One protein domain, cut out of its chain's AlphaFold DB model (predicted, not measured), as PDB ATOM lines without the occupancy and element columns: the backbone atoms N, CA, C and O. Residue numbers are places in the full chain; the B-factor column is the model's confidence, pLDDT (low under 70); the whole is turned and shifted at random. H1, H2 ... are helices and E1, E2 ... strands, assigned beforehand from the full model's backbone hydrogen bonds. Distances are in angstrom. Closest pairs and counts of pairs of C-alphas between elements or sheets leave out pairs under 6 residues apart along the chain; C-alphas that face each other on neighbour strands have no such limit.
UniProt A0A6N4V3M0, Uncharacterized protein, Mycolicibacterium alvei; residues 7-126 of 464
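Overview. This is residues 7 to 126 of the 464 residues of an uncharacterized protein of Mycolicibacterium alvei (UniProt A0A6N4V3M0). A twisted five-stranded sheet has two helices, H1 and H3, packed over one face, H3 over the E4 and E5 side and H1 over E3 and E6. The short H2 only grazes the sheet, and E2 lies beyond the E1 edge, tied to it by residues 14 to 15, which pair with both E1 and E2. The printed part has 120 residues, with three named helices and six named strands in the order E1 E2 H1 E3 H2 H3 E4 E5 E6; the mixed sheet runs E1 E3 E6 E5 E4, and the class is mixed, helices and strands. The whole is compact, with a radius of gyration of the C-alphas of 13.5 A and spans of 37 by 36 by 23 A.

Along the chain. Begin with the sheet: find C-alpha 7 at (211.186, 143.849, 178.984), where E1, residues 7 to 9, starts. E3 is residues 49 to 52, and E6, residues 113 to 119, runs 17.4 A to C-alpha 119 at (220.844, 147.426, 185.621). E5 is residues 100 to 104 and E4 residues 93 to 97. H3, residues 70 to 86, begins at C-alpha 70 (229.580, 151.538, 192.807) and runs 24.1 A. H1, residues 30 to 41, measures 16.9 A; H2 is residues 55 to 60, and E2 residues 21 to 23.

Arrangement. Look first at E3, parallel to E1, with N 9 and O 51 2.8 A apart, and parallel to E6, with N 52 and O 118 2.8 A apart. E6 and E5 are an antiparallel hairpin, N 103 and O 115 at 2.9 A; E5 and E4 are another, N 95 and O 102 at 2.8 A. E4 E5 E6 form a meander, each strand the antiparallel neighbour of the one before. E3, H2 H3, E4 make a split strand-helix-strand unit, two strands running the same way with E6 E5 between them, and its crossover is right-handed. H3 is on the sheet at a height of 8.6 A, over E5 and E4, and runs along the strands; its closest C-alphas to E4 are Leu 82 and Val 94, 5.8 A. H1 is on the same face at 8.5 A. H1 and H3 touch through residues 30 to 34 and 80 to 85 alone, the closest C-alphas being Thr 31 and Ala 84, 4.9 A, at a steep tilt of 55 degrees, the same way. In H1, H2 and H3 every O i to N i+4 pair is within hydrogen-bond range.

Size, cuts and confidence. The C-alphas of Arg 43 and Glu 68 are the two farthest apart, 38.9 A. The printed part has no cut, and the link from E1 to E2, 11 residues, is long. Mean pLDDT of the printed part is 87.3; look for values under 70 at residues 121 to 126.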
ATOM      1  N   VAL A   7     210.397 144.577 179.982       94.94
ATOM      2  CA  VAL A   7     211.186 143.849 178.984       94.94
ATOM      3  C   VAL A   7     212.488 143.418 179.627       94.94
ATOM      4  O   VAL A   7     213.146 144.223 180.281       94.94
ATOM      5  N   PHE A   8     212.866 142.159 179.458       93.94
ATOM      6  CA  PHE A   8     214.050 141.587 180.086       93.94
ATOM      7  C   PHE A   8     215.119 141.360 179.027       93.94
ATOM      8  O   PHE A   8     214.911 140.631 178.062       93.94
ATOM      9  N   VAL A   9     216.256 142.023 179.198       94.06
ATOM     10  CA  VAL A   9     217.401 141.947 178.296       94.06
ATOM     11  C   VAL A   9     218.429 141.021 178.936       94.06
ATOM     12  O   VAL A   9     219.011 141.353 179.975       94.06
ATOM     13  N   LEU A  10     218.596 139.842 178.341       91.94
ATOM     14  CA  LEU A  10     219.494 138.783 178.801       91.94
ATOM     15  C   LEU A  10     220.784 138.777 177.973       91.94
ATOM     16  O   LEU A  10     220.955 139.599 177.072       91.94
ATOM     17  N   ASP A  11     221.712 137.873 178.285       90.69
ATOM     18  CA  ASP A  11     222.988 137.757 177.564       90.69
ATOM     19  C   ASP A  11     222.806 137.257 176.121       90.69
ATOM     20  O   ASP A  11     223.515 137.694 175.209       90.69
ATOM     21  N   ASP A  12     221.796 136.415 175.901       93.00
ATOM     22  CA  ASP A  12     221.511 135.733 174.641       93.00
ATOM     23  C   ASP A  12     220.272 136.278 173.916       93.00
ATOM     24  O   ASP A  12     220.290 136.372 172.691       93.00
ATOM     25  N   CYS A  13     219.236 136.717 174.633       94.62
ATOM     26  CA  CYS A  13     217.955 137.107 174.044       94.62
ATOM     27  C   CYS A  13     217.281 138.307 174.733       94.62
ATOM     28  O   CYS A  13     217.769 138.871 175.718       94.62
ATOM     29  N   VAL A  14     216.130 138.713 174.192       95.50
ATOM     30  CA  VAL A  14     215.217 139.679 174.809       95.50
ATOM     31  C   VAL A  14     213.852 139.038 175.003       95.50
ATOM     32  O   VAL A  14     213.231 138.589 174.038       95.50
ATOM     33  N   ILE A  15     213.364 139.077 176.239       94.69
ATOM     34  CA  ILE A  15     212.046 138.583 176.630       94.69
ATOM     35  C   ILE A  15     211.087 139.766 176.788       94.69
ATOM     36  O   ILE A  15     211.394 140.754 177.461       94.69
ATOM     37  N   GLY A  16     209.927 139.673 176.145       90.69
ATOM     38  CA  GLY A  16     208.868 140.670 176.177       90.69
ATOM     39  C   GLY A  16     208.015 140.635 177.453       90.69
ATOM     40  O   GLY A  16     208.210 139.786 178.326       90.69
ATOM     41  N   PRO A  17     207.038 141.553 177.571       83.44
ATOM     42  CA  PRO A  17     206.179 141.666 178.757       83.44
ATOM     43  C   PRO A  17     205.283 140.451 179.022       83.44
ATOM     44  O   PRO A  17     204.874 140.221 180.157       83.44
ATOM     45  N   ASP A  18     204.981 139.684 177.981       83.75
ATOM     46  CA  ASP A  18     204.220 138.432 178.006       83.75
ATOM     47  C   ASP A  18     205.076 137.208 178.378       83.75
ATOM     48  O   ASP A  18     204.534 136.133 178.647       83.75
ATOM     49  N   GLY A  19     206.396 137.375 178.477       83.62
ATOM     50  CA  GLY A  19     207.344 136.295 178.732       83.62
ATOM     51  C   GLY A  19     207.835 135.577 177.482       83.62
ATOM     52  O   GLY A  19     208.614 134.638 177.623       83.62
ATOM     53  N   GLU A  20     207.423 136.016 176.294       90.31
ATOM     54  CA  GLU A  20     207.881 135.447 175.032       90.31
ATOM     55  C   GLU A  20     209.202 136.077 174.596       90.31
ATOM     56  O   GLU A  20     209.485 137.248 174.864       90.31
ATOM     57  N   VAL A  21     210.028 135.310 173.887       94.69
ATOM     58  CA  VAL A  21     211.242 135.853 173.273       94.69
ATOM     59  C   VAL A  21     210.833 136.750 172.104       94.69
ATOM     60  O   VAL A  21     210.289 136.285 171.107       94.69
ATOM     61  N   ILE A  22     211.112 138.050 172.217       94.44
ATOM     62  CA  ILE A  22     210.792 139.050 171.184       94.44
ATOM     63  C   ILE A  22     211.993 139.396 170.301       94.44
ATOM     64  O   ILE A  22     211.820 139.944 169.212       94.44
ATOM     65  N   VAL A  23     213.213 139.084 170.756       94.25
ATOM     66  CA  VAL A  23     214.444 139.173 169.962       94.25
ATOM     67  C   VAL A  23     215.350 137.995 170.324       94.25
ATOM     68  O   VAL A  23     215.749 137.854 171.476       94.25
ATOM     69  N   GLU A  24     215.708 137.170 169.337       92.94
ATOM     70  CA  GLU A  24     216.561 135.977 169.522       92.94
ATOM     71  C   GLU A  24     218.029 136.295 169.832       92.94
ATOM     72  O   GLU A  24     218.789 135.406 170.196       92.94
ATOM     73  N   LYS A  25     218.445 137.550 169.636       92.62
ATOM     74  CA  LYS A  25     219.802 138.021 169.910       92.62
ATOM     75  C   LYS A  25     219.766 139.207 170.850       92.62
ATOM     76  O   LYS A  25     219.056 140.184 170.604       92.62
ATOM     77  N   SER A  26     220.585 139.143 171.888       91.50
ATOM     78  CA  SER A  26     220.758 140.247 172.819       91.50
ATOM     79  C   SER A  26     221.296 141.514 172.117       91.50
ATOM     80  O   SER A  26     222.142 141.410 171.216       91.50
ATOM     81  N   PRO A  27     220.830 142.716 172.507       93.50
ATOM     82  CA  PRO A  27     221.372 144.004 172.081       93.50
ATOM     83  C   PRO A  27     222.904 144.074 172.189       93.50
ATOM     84  O   PRO A  27     223.499 143.650 173.180       93.50
ATOM     85  N   GLN A  28     223.564 144.604 171.156       93.25
ATOM     86  CA  GLN A  28     225.030 144.703 171.130       93.25
ATOM     87  C   GLN A  28     225.526 146.020 171.726       93.25
ATOM     88  O   GLN A  28     226.639 146.087 172.237       93.25
ATOM     89  N   THR A  29     224.686 147.055 171.701       92.94
ATOM     90  CA  THR A  29     224.974 148.387 172.244       92.94
ATOM     91  C   THR A  29     223.777 148.942 173.015       92.94
ATOM     92  O   THR A  29     222.633 148.557 172.766       92.94
ATOM     93  N   VAL A  30     224.005 149.930 173.888       91.81
ATOM     94  CA  VAL A  30     222.909 150.660 174.556       91.81
ATOM     95  C   VAL A  30     221.986 151.347 173.531       91.81
ATOM     96  O   VAL A  30     220.771 151.392 173.712       91.81
ATOM     97  N   THR A  31     222.519 151.776 172.382       93.12
ATOM     98  CA  THR A  31     221.731 152.305 171.253       93.12
ATOM     99  C   THR A  31     220.729 151.288 170.696       93.12
ATOM    100  O   THR A  31     219.650 151.668 170.239       93.12
ATOM    101  N   ASP A  32     221.018 149.988 170.756       93.75
ATOM    102  CA  ASP A  32     220.060 148.960 170.339       93.75
ATOM    103  C   ASP A  32     218.867 148.859 171.309       93.75
ATOM    104  O   ASP A  32     217.744 148.608 170.869       93.75
ATOM    105  N   VAL A  33     219.058 149.169 172.599       92.44
ATOM    106  CA  VAL A  33     217.958 149.306 173.579       92.44
ATOM    107  C   VAL A  33     217.059 150.504 173.235       92.44
ATOM    108  O   VAL A  33     215.833 150.432 173.358       92.44
ATOM    109  N   VAL A  34     217.630 151.592 172.711       93.25
ATOM    110  CA  VAL A  34     216.858 152.749 172.218       93.25
ATOM    111  C   VAL A  34     216.018 152.374 170.994       93.25
ATOM    112  O   VAL A  34     214.832 152.709 170.932       93.25
ATOM    113  N   LYS A  35     216.580 151.616 170.044       93.44
ATOM    114  CA  LYS A  35     215.820 151.090 168.893       93.44
ATOM    115  C   LYS A  35     214.666 150.197 169.354       93.44
ATOM    116  O   LYS A  35     213.553 150.306 168.835       93.44
ATOM    117  N   LEU A  36     214.907 149.357 170.362       93.38
ATOM    118  CA  LEU A  36     213.876 148.516 170.965       93.38
ATOM    119  C   LEU A  36     212.783 149.353 171.647       93.38
ATOM    120  O   LEU A  36     211.599 149.065 171.477       93.38
ATOM    121  N   THR A  37     213.154 150.441 172.327       93.75
ATOM    122  CA  THR A  37     212.199 151.419 172.874       93.75
ATOM    123  C   THR A  37     211.287 151.961 171.778       93.75
ATOM    124  O   THR A  37     210.069 151.866 171.894       93.75
ATOM    125  N   GLN A  38     211.848 152.465 170.673       92.50
ATOM    126  CA  GLN A  38     211.052 152.969 169.548       92.50
ATOM    127  C   GLN A  38     210.130 151.888 168.961       92.50
ATOM    128  O   GLN A  38     208.988 152.176 168.602       92.50
ATOM    129  N   TRP A  39     210.619 150.649 168.843       93.25
ATOM    130  CA  TRP A  39     209.859 149.511 168.321       93.25
ATOM    131  C   TRP A  39     208.661 149.141 169.212       93.25
ATOM    132  O   TRP A  39     207.583 148.866 168.677       93.25
ATOM    133  N   LEU A  40     208.828 149.187 170.539       92.19
ATOM    134  CA  LEU A  40     207.762 148.966 171.525       92.19
ATOM    135  C   LEU A  40     206.757 150.121 171.536       92.19
ATOM    136  O   LEU A  40     205.550 149.887 171.501       92.19
ATOM    137  N   THR A  41     207.231 151.369 171.523       90.56
ATOM    138  CA  THR A  41     206.359 152.552 171.524       90.56
ATOM    139  C   THR A  41     205.489 152.611 170.271       90.56
ATOM    140  O   THR A  41     204.300 152.907 170.357       90.56
ATOM    141  N   LYS A  42     206.028 152.229 169.103       91.75
ATOM    142  CA  LYS A  42     205.243 152.075 167.860       91.75
ATOM    143  C   LYS A  42     204.135 151.019 167.964       91.75
ATOM    144  O   LYS A  42     203.195 151.061 167.180       91.75
ATOM    145  N   ARG A  43     204.238 150.087 168.916       90.31
ATOM    146  CA  ARG A  43     203.237 149.052 169.223       90.31
ATOM    147  C   ARG A  43     202.351 149.407 170.420       90.31
ATOM    148  O   ARG A  43     201.623 148.552 170.909       90.31
ATOM    149  N   GLY A  44     202.396 150.657 170.883       89.69
ATOM    150  CA  GLY A  44     201.525 151.158 171.944       89.69
ATOM    151  C   GLY A  44     202.066 150.983 173.362       89.69
ATOM    152  O   GLY A  44     201.347 151.273 174.316       89.69
ATOM    153  N   ALA A  45     203.318 150.546 173.540       89.50
ATOM    154  CA  ALA A  45     203.936 150.579 174.861       89.50
ATOM    155  C   ALA A  45     204.187 152.032 175.296       89.50
ATOM    156  O   ALA A  45     204.755 152.833 174.552       89.50
ATOM    157  N   HIS A  46     203.816 152.358 176.530       88.69
ATOM    158  CA  HIS A  46     204.138 153.637 177.153       88.69
ATOM    159  C   HIS A  46     205.222 153.422 178.208       88.69
ATOM    160  O   HIS A  46     205.046 152.582 179.089       88.69
ATOM    161  N   ALA A  47     206.324 154.173 178.105       90.00
ATOM    162  CA  ALA A  47     207.444 154.137 179.048       90.00
ATOM    163  C   ALA A  47     207.900 152.704 179.420       90.00
ATOM    164  O   ALA A  47     207.801 152.318 180.593       90.00
ATOM    165  N   PRO A  48     208.352 151.894 178.437       93.69
ATOM    166  CA  PRO A  48     208.809 150.533 178.703       93.69
ATOM    167  C   PRO A  48     209.967 150.517 179.708       93.69
ATOM    168  O   PRO A  48     210.816 151.412 179.715       93.69
ATOM    169  N   VAL A  49     209.993 149.481 180.546       93.50
ATOM    170  CA  VAL A  49     211.015 149.256 181.574       93.50
ATOM    171  C   VAL A  49     211.896 148.098 181.139       93.50
ATOM    172  O   VAL A  49     211.434 146.960 181.066       93.50
ATOM    173  N   PHE A  50     213.166 148.381 180.894       93.94
ATOM    174  CA  PHE A  50     214.170 147.403 180.509       93.94
ATOM    175  C   PHE A  50     214.924 146.907 181.737       93.94
ATOM    176  O   PHE A  50     215.643 147.662 182.386       93.94
ATOM    177  N   TRP A  51     214.783 145.623 182.039       92.25
ATOM    178  CA  TRP A  51     215.551 144.912 183.052       92.25
ATOM    179  C   TRP A  51     216.767 144.271 182.395       92.25
ATOM    180  O   TRP A  51     216.641 143.280 181.681       92.25
ATOM    181  N   LEU A  52     217.943 144.838 182.627       90.56
ATOM    182  CA  LEU A  52     219.200 144.330 182.096       90.56
ATOM    183  C   LEU A  52     219.761 143.341 183.114       90.56
ATOM    184  O   LEU A  52     220.244 143.729 184.182       90.56
ATOM    185  N   LEU A  53     219.604 142.056 182.794       86.75
ATOM    186  CA  LEU A  53     219.882 140.939 183.697       86.75
ATOM    187  C   LEU A  53     221.084 140.089 183.261       86.75
ATOM    188  O   LEU A  53     221.473 139.183 183.994       86.75
ATOM    189  N   GLY A  54     221.670 140.370 182.098       81.88
ATOM    190  CA  GLY A  54     222.853 139.680 181.591       81.88
ATOM    191  C   GLY A  54     224.170 140.212 182.171       81.88
ATOM    192  O   GLY A  54     224.355 141.428 182.275       81.88
ATOM    193  N   ALA A  55     225.084 139.319 182.560       79.25
ATOM    194  CA  ALA A  55     226.409 139.708 183.055       79.25
ATOM    195  C   ALA A  55     227.367 140.029 181.897       79.25
ATOM    196  O   ALA A  55     228.095 141.023 181.945       79.25
ATOM    197  N   GLU A  56     227.313 139.237 180.826       86.69
ATOM    198  CA  GLU A  56     228.067 139.500 179.599       86.69
ATOM    199  C   GLU A  56     227.576 140.783 178.923       86.69
ATOM    200  O   GLU A  56     228.377 141.540 178.379       86.69
ATOM    201  N   LEU A  57     226.275 141.071 179.009       87.12
ATOM    202  CA  LEU A  57     225.674 142.321 178.554       87.12
ATOM    203  C   LEU A  57     226.296 143.534 179.257       87.12
ATOM    204  O   LEU A  57     226.708 144.491 178.603       87.12
ATOM    205  N   ALA A  58     226.381 143.491 180.587       84.25
ATOM    206  CA  ALA A  58     226.963 144.576 181.368       84.25
ATOM    207  C   ALA A  58     228.455 144.772 181.049       84.25
ATOM    208  O   ALA A  58     228.906 145.909 180.901       84.25
ATOM    209  N   GLN A  59     229.203 143.677 180.871       86.25
ATOM    210  CA  GLN A  59     230.599 143.730 180.434       86.25
ATOM    211  C   GLN A  59     230.735 144.330 179.028       86.25
ATOM    212  O   GLN A  59     231.591 145.181 178.802       86.25
ATOM    213  N   ARG A  60     229.871 143.927 178.086       90.06
ATOM    214  CA  ARG A  60     229.852 144.425 176.700       90.06
ATOM    215  C   ARG A  60     229.625 145.934 176.631       90.06
ATOM    216  O   ARG A  60     230.148 146.587 175.735       90.06
ATOM    217  N   TYR A  61     228.858 146.487 177.567       90.25
ATOM    218  CA  TYR A  61     228.597 147.926 177.654       90.25
ATOM    219  C   TYR A  61     229.679 148.713 178.408       90.25
ATOM    220  O   TYR A  61     229.544 149.928 178.542       90.25
ATOM    221  N   GLY A  62     230.733 148.052 178.903       86.44
ATOM    222  CA  GLY A  62     231.785 148.682 179.711       86.44
ATOM    223  C   GLY A  62     231.328 149.066 181.121       86.44
ATOM    224  O   GLY A  62     231.983 149.832 181.820       86.44
ATOM    225  N   TRP A  63     230.179 148.558 181.581       86.62
ATOM    226  CA  TRP A  63     229.640 148.907 182.903       86.62
ATOM    227  C   TRP A  63     230.341 148.175 184.043       86.62
ATOM    228  O   TRP A  63     230.186 148.553 185.198       86.62
ATOM    229  N   LEU A  64     231.103 147.130 183.724       80.12
ATOM    230  CA  LEU A  64     231.874 146.338 184.679       80.12
ATOM    231  C   LEU A  64     233.375 146.644 184.628       80.12
ATOM    232  O   LEU A  64     234.162 145.872 185.159       80.12
ATOM    233  N   ASP A  65     233.782 147.767 184.030       83.25
ATOM    234  CA  ASP A  65     235.198 148.154 183.979       83.25
ATOM    235  C   ASP A  65     235.751 148.500 185.373       83.25
ATOM    236  O   ASP A  65     236.935 148.304 185.640       83.25
ATOM    237  N   ASN A  66     234.889 148.974 186.286       79.38
ATOM    238  CA  ASN A  66     235.228 149.292 187.680       79.38
ATOM    239  C   ASN A  66     234.166 148.727 188.645       79.38
ATOM    240  O   ASN A  66     233.471 149.496 189.311       79.38
ATOM    241  N   PRO A  67     234.004 147.393 188.725       73.00
ATOM    242  CA  PRO A  67     232.837 146.772 189.351       73.00
ATOM    243  C   PRO A  67     232.786 147.004 190.868       73.00
ATOM    244  O   PRO A  67     231.702 147.044 191.440       73.00
ATOM    245  N   GLU A  68     233.942 147.210 191.505       78.44
ATOM    246  CA  GLU A  68     234.049 147.530 192.934       78.44
ATOM    247  C   GLU A  68     233.698 148.995 193.252       78.44
ATOM    248  O   GLU A  68     233.299 149.312 194.375       78.44
ATOM    249  N   ASP A  69     233.785 149.891 192.262       82.69
ATOM    250  CA  ASP A  69     233.386 151.289 192.400       82.69
ATOM    251  C   ASP A  69     231.924 151.464 191.970       82.69
ATOM    252  O   ASP A  69     231.587 151.724 190.811       82.69
ATOM    253  N   VAL A  70     231.031 151.341 192.955       78.00
ATOM    254  CA  VAL A  70     229.580 151.538 192.807       78.00
ATOM    255  C   VAL A  70     229.248 152.884 192.163       78.00
ATOM    256  O   VAL A  70     228.304 152.977 191.372       78.00
ATOM    257  N   LYS A  71     229.992 153.942 192.511       82.19
ATOM    258  CA  LYS A  71     229.716 155.289 192.017       82.19
ATOM    259  C   LYS A  71     230.109 155.392 190.548       82.19
ATOM    260  O   LYS A  71     229.248 155.774 189.754       82.19
ATOM    261  N   ALA A  72     231.336 154.996 190.207       84.19
ATOM    262  CA  ALA A  72     231.842 155.014 188.838       84.19
ATOM    263  C   ALA A  72     231.013 154.107 187.921       84.19
ATOM    264  O   ALA A  72     230.589 154.533 186.852       84.19
ATOM    265  N   THR A  73     230.675 152.896 188.374       82.00
ATOM    266  CA  THR A  73     229.782 151.980 187.650       82.00
ATOM    267  C   THR A  73     228.442 152.649 187.342       82.00
ATOM    268  O   THR A  73     227.967 152.652 186.208       82.00
ATOM    269  N   ALA A  74     227.814 153.267 188.345       82.31
ATOM    270  CA  ALA A  74     226.523 153.908 188.153       82.31
ATOM    271  C   ALA A  74     226.606 155.227 187.354       82.31
ATOM    272  O   ALA A  74     225.571 155.729 186.917       82.31
ATOM    273  N   GLU A  75     227.781 155.844 187.220       87.50
ATOM    274  CA  GLU A  75     228.041 156.968 186.307       87.50
ATOM    275  C   GLU A  75     228.226 156.468 184.867       87.50
ATOM    276  O   GLU A  75     227.547 156.964 183.976       87.50
ATOM    277  N   ALA A  76     228.987 155.393 184.650       88.44
ATOM    278  CA  ALA A  76     229.144 154.768 183.335       88.44
ATOM    279  C   ALA A  76     227.801 154.306 182.736       88.44
ATOM    280  O   ALA A  76     227.503 154.542 181.560       88.44
ATOM    281  N   VAL A  77     226.936 153.696 183.556       89.38
ATOM    282  CA  VAL A  77     225.579 153.329 183.124       89.38
ATOM    283  C   VAL A  77     224.763 154.581 182.789       89.38
ATOM    284  O   VAL A  77     224.107 154.622 181.753       89.38
ATOM    285  N   HIS A  78     224.815 155.614 183.637       91.94
ATOM    286  CA  HIS A  78     224.098 156.866 183.393       91.94
ATOM    287  C   HIS A  78     224.505 157.500 182.059       91.94
ATOM    288  O   HIS A  78     223.633 157.809 181.247       91.94
ATOM    289  N   ASP A  79     225.806 157.663 181.829       92.94
ATOM    290  CA  ASP A  79     226.337 158.368 180.665       92.94
ATOM    291  C   ASP A  79     226.050 157.596 179.378       92.94
ATOM    292  O   ASP A  79     225.520 158.163 178.426       92.94
ATOM    293  N   SER A  80     226.254 156.276 179.382       93.38
ATOM    294  CA  SER A  80     225.929 155.436 178.222       93.38
ATOM    295  C   SER A  80     224.434 155.435 177.871       93.38
ATOM    296  O   SER A  80     224.080 155.461 176.690       93.38
ATOM    297  N   VAL A  81     223.537 155.446 178.869       94.38
ATOM    298  CA  VAL A  81     222.088 155.586 178.644       94.38
ATOM    299  C   VAL A  81     221.766 156.985 178.122       94.38
ATOM    300  O   VAL A  81     221.028 157.116 177.146       94.38
ATOM    301  N   LEU A  82     222.324 158.036 178.725       94.94
ATOM    302  CA  LEU A  82     222.081 159.416 178.311       94.94
ATOM    303  C   LEU A  82     222.521 159.654 176.865       94.94
ATOM    304  O   LEU A  82     221.742 160.188 176.075       94.94
ATOM    305  N   ASP A  83     223.727 159.223 176.509       94.94
ATOM    306  CA  ASP A  83     224.279 159.376 175.166       94.94
ATOM    307  C   ASP A  83     223.443 158.622 174.133       94.94
ATOM    308  O   ASP A  83     223.094 159.183 173.092       94.94
ATOM    309  N   ALA A  84     223.028 157.390 174.444       94.44
ATOM    310  CA  ALA A  84     222.176 156.609 173.556       94.44
ATOM    311  C   ALA A  84     220.813 157.286 173.322       94.44
ATOM    312  O   ALA A  84     220.348 157.368 172.183       94.44
ATOM    313  N   TYR A  85     220.162 157.798 174.373       94.31
ATOM    314  CA  TYR A  85     218.848 158.438 174.239       94.31
ATOM    315  C   TYR A  85     218.913 159.860 173.668       94.31
ATOM    316  O   TYR A  85     217.945 160.286 173.038       94.31
ATOM    317  N   LYS A  86     220.047 160.562 173.772       93.06
ATOM    318  CA  LYS A  86     220.260 161.850 173.086       93.06
ATOM    319  C   LYS A  86     220.267 161.738 171.564       93.06
ATOM    320  O   LYS A  86     219.948 162.711 170.884       93.06
ATOM    321  N   VAL A  87     220.569 160.555 171.021       87.69
ATOM    322  CA  VAL A  87     220.407 160.270 169.584       87.69
ATOM    323  C   VAL A  87     218.928 160.300 169.177       87.69
ATOM    324  O   VAL A  87     218.606 160.681 168.053       87.69
ATOM    325  N   LEU A  88     218.023 159.902 170.079       82.31
ATOM    326  CA  LEU A  88     216.578 159.886 169.842       82.31
ATOM    327  C   LEU A  88     215.931 161.254 170.075       82.31
ATOM    328  O   LEU A  88     215.094 161.688 169.285       82.31
ATOM    329  N   ASP A  89     216.277 161.891 171.186       86.44
ATOM    330  CA  ASP A  89     215.769 163.195 171.593       86.44
ATOM    331  C   ASP A  89     216.933 163.974 172.201       86.44
ATOM    332  O   ASP A  89     217.408 163.648 173.286       86.44
ATOM    333  N   SER A  90     217.404 165.008 171.505       89.75
ATOM    334  CA  SER A  90     218.570 165.790 171.929       89.75
ATOM    335  C   SER A  90     218.378 166.493 173.278       89.75
ATOM    336  O   SER A  90     219.366 166.880 173.903       89.75
ATOM    337  N   ASN A  91     217.132 166.632 173.748       92.12
ATOM    338  CA  ASN A  91     216.806 167.200 175.054       92.12
ATOM    339  C   ASN A  91     216.684 166.147 176.162       92.12
ATOM    340  O   ASN A  91     216.501 166.528 177.324       92.12
ATOM    341  N   ALA A  92     216.774 164.856 175.822       92.06
ATOM    342  CA  ALA A  92     216.614 163.771 176.773       92.06
ATOM    343  C   ALA A  92     217.553 163.937 177.968       92.06
ATOM    344  O   ALA A  92     218.733 164.282 177.843       92.06
ATOM    345  N   ILE A  93     217.003 163.645 179.139       94.00
ATOM    346  CA  ILE A  93     217.728 163.588 180.400       94.00
ATOM    347  C   ILE A  93     217.580 162.199 181.006       94.00
ATOM    348  O   ILE A  93     216.608 161.489 180.734       94.00
ATOM    349  N   VAL A  94     218.516 161.838 181.878       93.44
ATOM    350  CA  VAL A  94     218.454 160.603 182.653       93.44
ATOM    351  C   VAL A  94     218.430 160.960 184.133       93.44
ATOM    352  O   VAL A  94     219.382 161.500 184.684       93.44
ATOM    353  N   GLU A  95     217.319 160.660 184.796       90.00
ATOM    354  CA  GLU A  95     217.218 160.747 186.246       90.00
ATOM    355  C   GLU A  95     217.788 159.459 186.856       90.00
ATOM    356  O   GLU A  95     217.223 158.368 186.712       90.00
ATOM    357  N   LYS A  96     218.923 159.585 187.549       83.75
ATOM    358  CA  LYS A  96     219.570 158.486 188.271       83.75
ATOM    359  C   LYS A  96     218.908 158.269 189.631       83.75
ATOM    360  O   LYS A  96     218.922 159.147 190.491       83.75
ATOM    361  N   ARG A  97     218.400 157.059 189.860       74.44
ATOM    362  CA  ARG A  97     217.882 156.574 191.149       74.44
ATOM    363  C   ARG A  97     218.595 155.267 191.508       74.44
ATOM    364  O   ARG A  97     218.046 154.178 191.371       74.44
ATOM    365  N   ALA A  98     219.858 155.389 191.922       70.56
ATOM    366  CA  ALA A  98     220.813 154.284 192.081       70.56
ATOM    367  C   ALA A  98     221.087 153.519 190.771       70.56
ATOM    368  O   ALA A  98     221.738 154.082 189.899       70.56
ATOM    369  N   TYR A  99     220.600 152.278 190.628       76.81
ATOM    370  CA  TYR A  99     220.739 151.443 189.417       76.81
ATOM    371  C   TYR A  99     219.489 151.451 188.523       76.81
ATOM    372  O   TYR A  99     219.330 150.606 187.639       76.81
ATOM    373  N   ARG A 100     218.586 152.400 188.778       85.31
ATOM    374  CA  ARG A 100     217.421 152.713 187.957       85.31
ATOM    375  C   ARG A 100     217.665 154.050 187.268       85.31
ATOM    376  O   ARG A 100     217.948 155.049 187.930       85.31
ATOM    377  N   PHE A 101     217.520 154.060 185.955       89.94
ATOM    378  CA  PHE A 101     217.800 155.198 185.093       89.94
ATOM    379  C   PHE A 101     216.522 155.533 184.338       89.94
ATOM    380  O   PHE A 101     216.114 154.814 183.425       89.94
ATOM    381  N   ARG A 102     215.842 156.590 184.781       92.25
ATOM    382  CA  ARG A 102     214.575 157.026 184.193       92.25
ATOM    383  C   ARG A 102     214.871 158.062 183.121       92.25
ATOM    384  O   ARG A 102     215.402 159.126 183.423       92.25
ATOM    385  N   VAL A 103     214.541 157.744 181.877       94.19
ATOM    386  CA  VAL A 103     214.780 158.631 180.739       94.19
ATOM    387  C   VAL A 103     213.555 159.510 180.539       94.19
ATOM    388  O   VAL A 103     212.459 159.000 180.291       94.19
ATOM    389  N   CYS A 104     213.734 160.824 180.616       93.50
ATOM    390  CA  CYS A 104     212.661 161.801 180.441       93.50
ATOM    391  C   CYS A 104     212.997 162.774 179.311       93.50
ATOM    392  O   CYS A 104     214.164 162.968 178.972       93.50
ATOM    393  N   ARG A 105     211.974 163.424 178.747       90.62
ATOM    394  CA  ARG A 105     212.158 164.372 177.633       90.62
ATOM    395  C   ARG A 105     212.998 165.597 177.973       90.62
ATOM    396  O   ARG A 105     213.687 166.110 177.107       90.62
ATOM    397  N   SER A 106     212.865 166.118 179.189       91.25
ATOM    398  CA  SER A 106     213.647 167.242 179.712       91.25
ATOM    399  C   SER A 106     213.394 167.397 181.212       91.25
ATOM    400  O   SER A 106     212.443 166.821 181.745       91.25
ATOM    401  N   TRP A 107     214.181 168.231 181.900       88.62
ATOM    402  CA  TRP A 107     213.941 168.559 183.314       88.62
ATOM    403  C   TRP A 107     212.567 169.196 183.556       88.62
ATOM    404  O   TRP A 107     211.900 168.874 184.537       88.62
ATOM    405  N   ALA A 108     212.114 170.055 182.637       89.50
ATOM    406  CA  ALA A 108     210.799 170.692 182.710       89.50
ATOM    407  C   ALA A 108     209.644 169.708 182.451       89.50
ATOM    408  O   ALA A 108     208.523 169.947 182.885       89.50
ATOM    409  N   ARG A 109     209.914 168.596 181.756       88.06
ATOM    410  CA  ARG A 109     208.940 167.555 181.393       88.06
ATOM    411  C   ARG A 109     209.330 166.214 182.014       88.06
ATOM    412  O   ARG A 109     209.267 165.173 181.365       88.06
ATOM    413  N   ARG A 110     209.749 166.241 183.282       87.00
ATOM    414  CA  ARG A 110     210.215 165.053 184.020       87.00
ATOM    415  C   ARG A 110     209.159 163.951 184.152       87.00
ATOM    416  O   ARG A 110     209.510 162.792 184.348       87.00
ATOM    417  N   ASP A 111     207.882 164.310 184.047       86.25
ATOM    418  CA  ASP A 111     206.766 163.364 184.133       86.25
ATOM    419  C   ASP A 111     206.513 162.644 182.796       86.25
ATOM    420  O   ASP A 111     205.853 161.606 182.760       86.25
ATOM    421  N   GLU A 112     207.108 163.128 181.701       90.25
ATOM    422  CA  GLU A 112     207.070 162.484 180.390       90.25
ATOM    423  C   GLU A 112     208.234 161.511 180.219       90.25
ATOM    424  O   GLU A 112     209.281 161.819 179.638       90.25
ATOM    425  N   VAL A 113     208.019 160.312 180.746       91.44
ATOM    426  CA  VAL A 113     208.980 159.212 180.683       91.44
ATOM    427  C   VAL A 113     209.003 158.606 179.286       91.44
ATOM    428  O   VAL A 113     207.969 158.198 178.755       91.44
ATOM    429  N   ILE A 114     210.197 158.509 178.711       92.94
ATOM    430  CA  ILE A 114     210.449 157.830 177.438       92.94
ATOM    431  C   ILE A 114     210.614 156.330 177.681       92.94
ATOM    432  O   ILE A 114     209.980 155.519 177.011       92.94
ATOM    433  N   ALA A 115     211.465 155.975 178.641       93.69
ATOM    434  CA  ALA A 115     211.778 154.609 179.030       93.69
ATOM    435  C   ALA A 115     212.436 154.594 180.411       93.69
ATOM    436  O   ALA A 115     212.854 155.627 180.940       93.69
ATOM    437  N   GLU A 116     212.571 153.403 180.971       92.56
ATOM    438  CA  GLU A 116     213.347 153.170 182.176       92.56
ATOM    439  C   GLU A 116     214.305 152.004 181.976       92.56
ATOM    440  O   GLU A 116     213.938 150.988 181.396       92.56
ATOM    441  N   VAL A 117     215.532 152.148 182.469       91.62
ATOM    442  CA  VAL A 117     216.576 151.125 182.389       91.62
ATOM    443  C   VAL A 117     216.975 150.726 183.805       91.62
ATOM    444  O   VAL A 117     217.303 151.578 184.631       91.62
ATOM    445  N   ILE A 118     216.941 149.428 184.097       88.56
ATOM    446  CA  ILE A 118     217.303 148.847 185.392       88.56
ATOM    447  C   ILE A 118     218.472 147.893 185.179       88.56
ATOM    448  O   ILE A 118     218.314 146.830 184.582       88.56
ATOM    449  N   ALA A 119     219.641 148.250 185.705       84.31
ATOM    450  CA  ALA A 119     220.844 147.426 185.621       84.31
ATOM    451  C   ALA A 119     220.934 146.483 186.836       84.31
ATOM    452  O   ALA A 119     221.652 146.741 187.801       84.31
ATOM    453  N   ALA A 120     220.143 145.405 186.815       71.50
ATOM    454  CA  ALA A 120     219.862 144.569 187.988       71.50
ATOM    455  C   ALA A 120     220.928 143.490 188.307       71.50
ATOM    456  O   ALA A 120     220.875 142.887 189.377       71.50
ATOM    457  N   ARG A 121     221.907 143.246 187.424       63.31
ATOM    458  CA  ARG A 121     222.925 142.184 187.589       63.31
ATOM    459  C   ARG A 121     224.373 142.653 187.756       63.31
ATOM    460  O   ARG A 121     225.276 141.828 187.713       63.31
ATOM    461  N   LEU A 122     224.610 143.932 188.059       58.59
ATOM    462  CA  LEU A 122     225.954 144.506 188.267       58.59
ATOM    463  C   LEU A 122     226.691 144.024 189.543       58.59
ATOM    464  O   LEU A 122     227.517 144.752 190.077       58.59
ATOM    465  N   GLY A 123     226.392 142.830 190.076       50.09
ATOM    466  CA  GLY A 123     227.138 142.158 191.158       50.09
ATOM    467  C   GLY A 123     227.138 142.837 192.539       50.09
ATOM    468  O   GLY A 123     227.415 142.186 193.540       50.09
ATOM    469  N   MET A 124     226.780 144.118 192.619       49.94
ATOM    470  CA  MET A 124     226.975 144.977 193.788       49.94
ATOM    471  C   MET A 124     225.809 145.941 194.014       49.94
ATOM    472  O   MET A 124     226.001 147.083 194.426       49.94
ATOM    473  N   ILE A 125     224.566 145.514 193.772       50.16
ATOM    474  CA  ILE A 125     223.411 146.361 194.099       50.16
ATOM    475  C   ILE A 125     223.345 146.502 195.613       50.16
ATOM    476  O   ILE A 125     222.816 145.629 196.276       50.16
ATOM    477  N   THR A 126     223.917 147.552 196.178       43.44
ATOM    478  CA  THR A 126     223.952 147.819 197.618       43.44
ATOM    479  C   THR A 126     222.542 147.989 198.213       43.44
ATOM    480  O   THR A 126     221.560 148.214 197.497       43.44
TER     481      THR A 126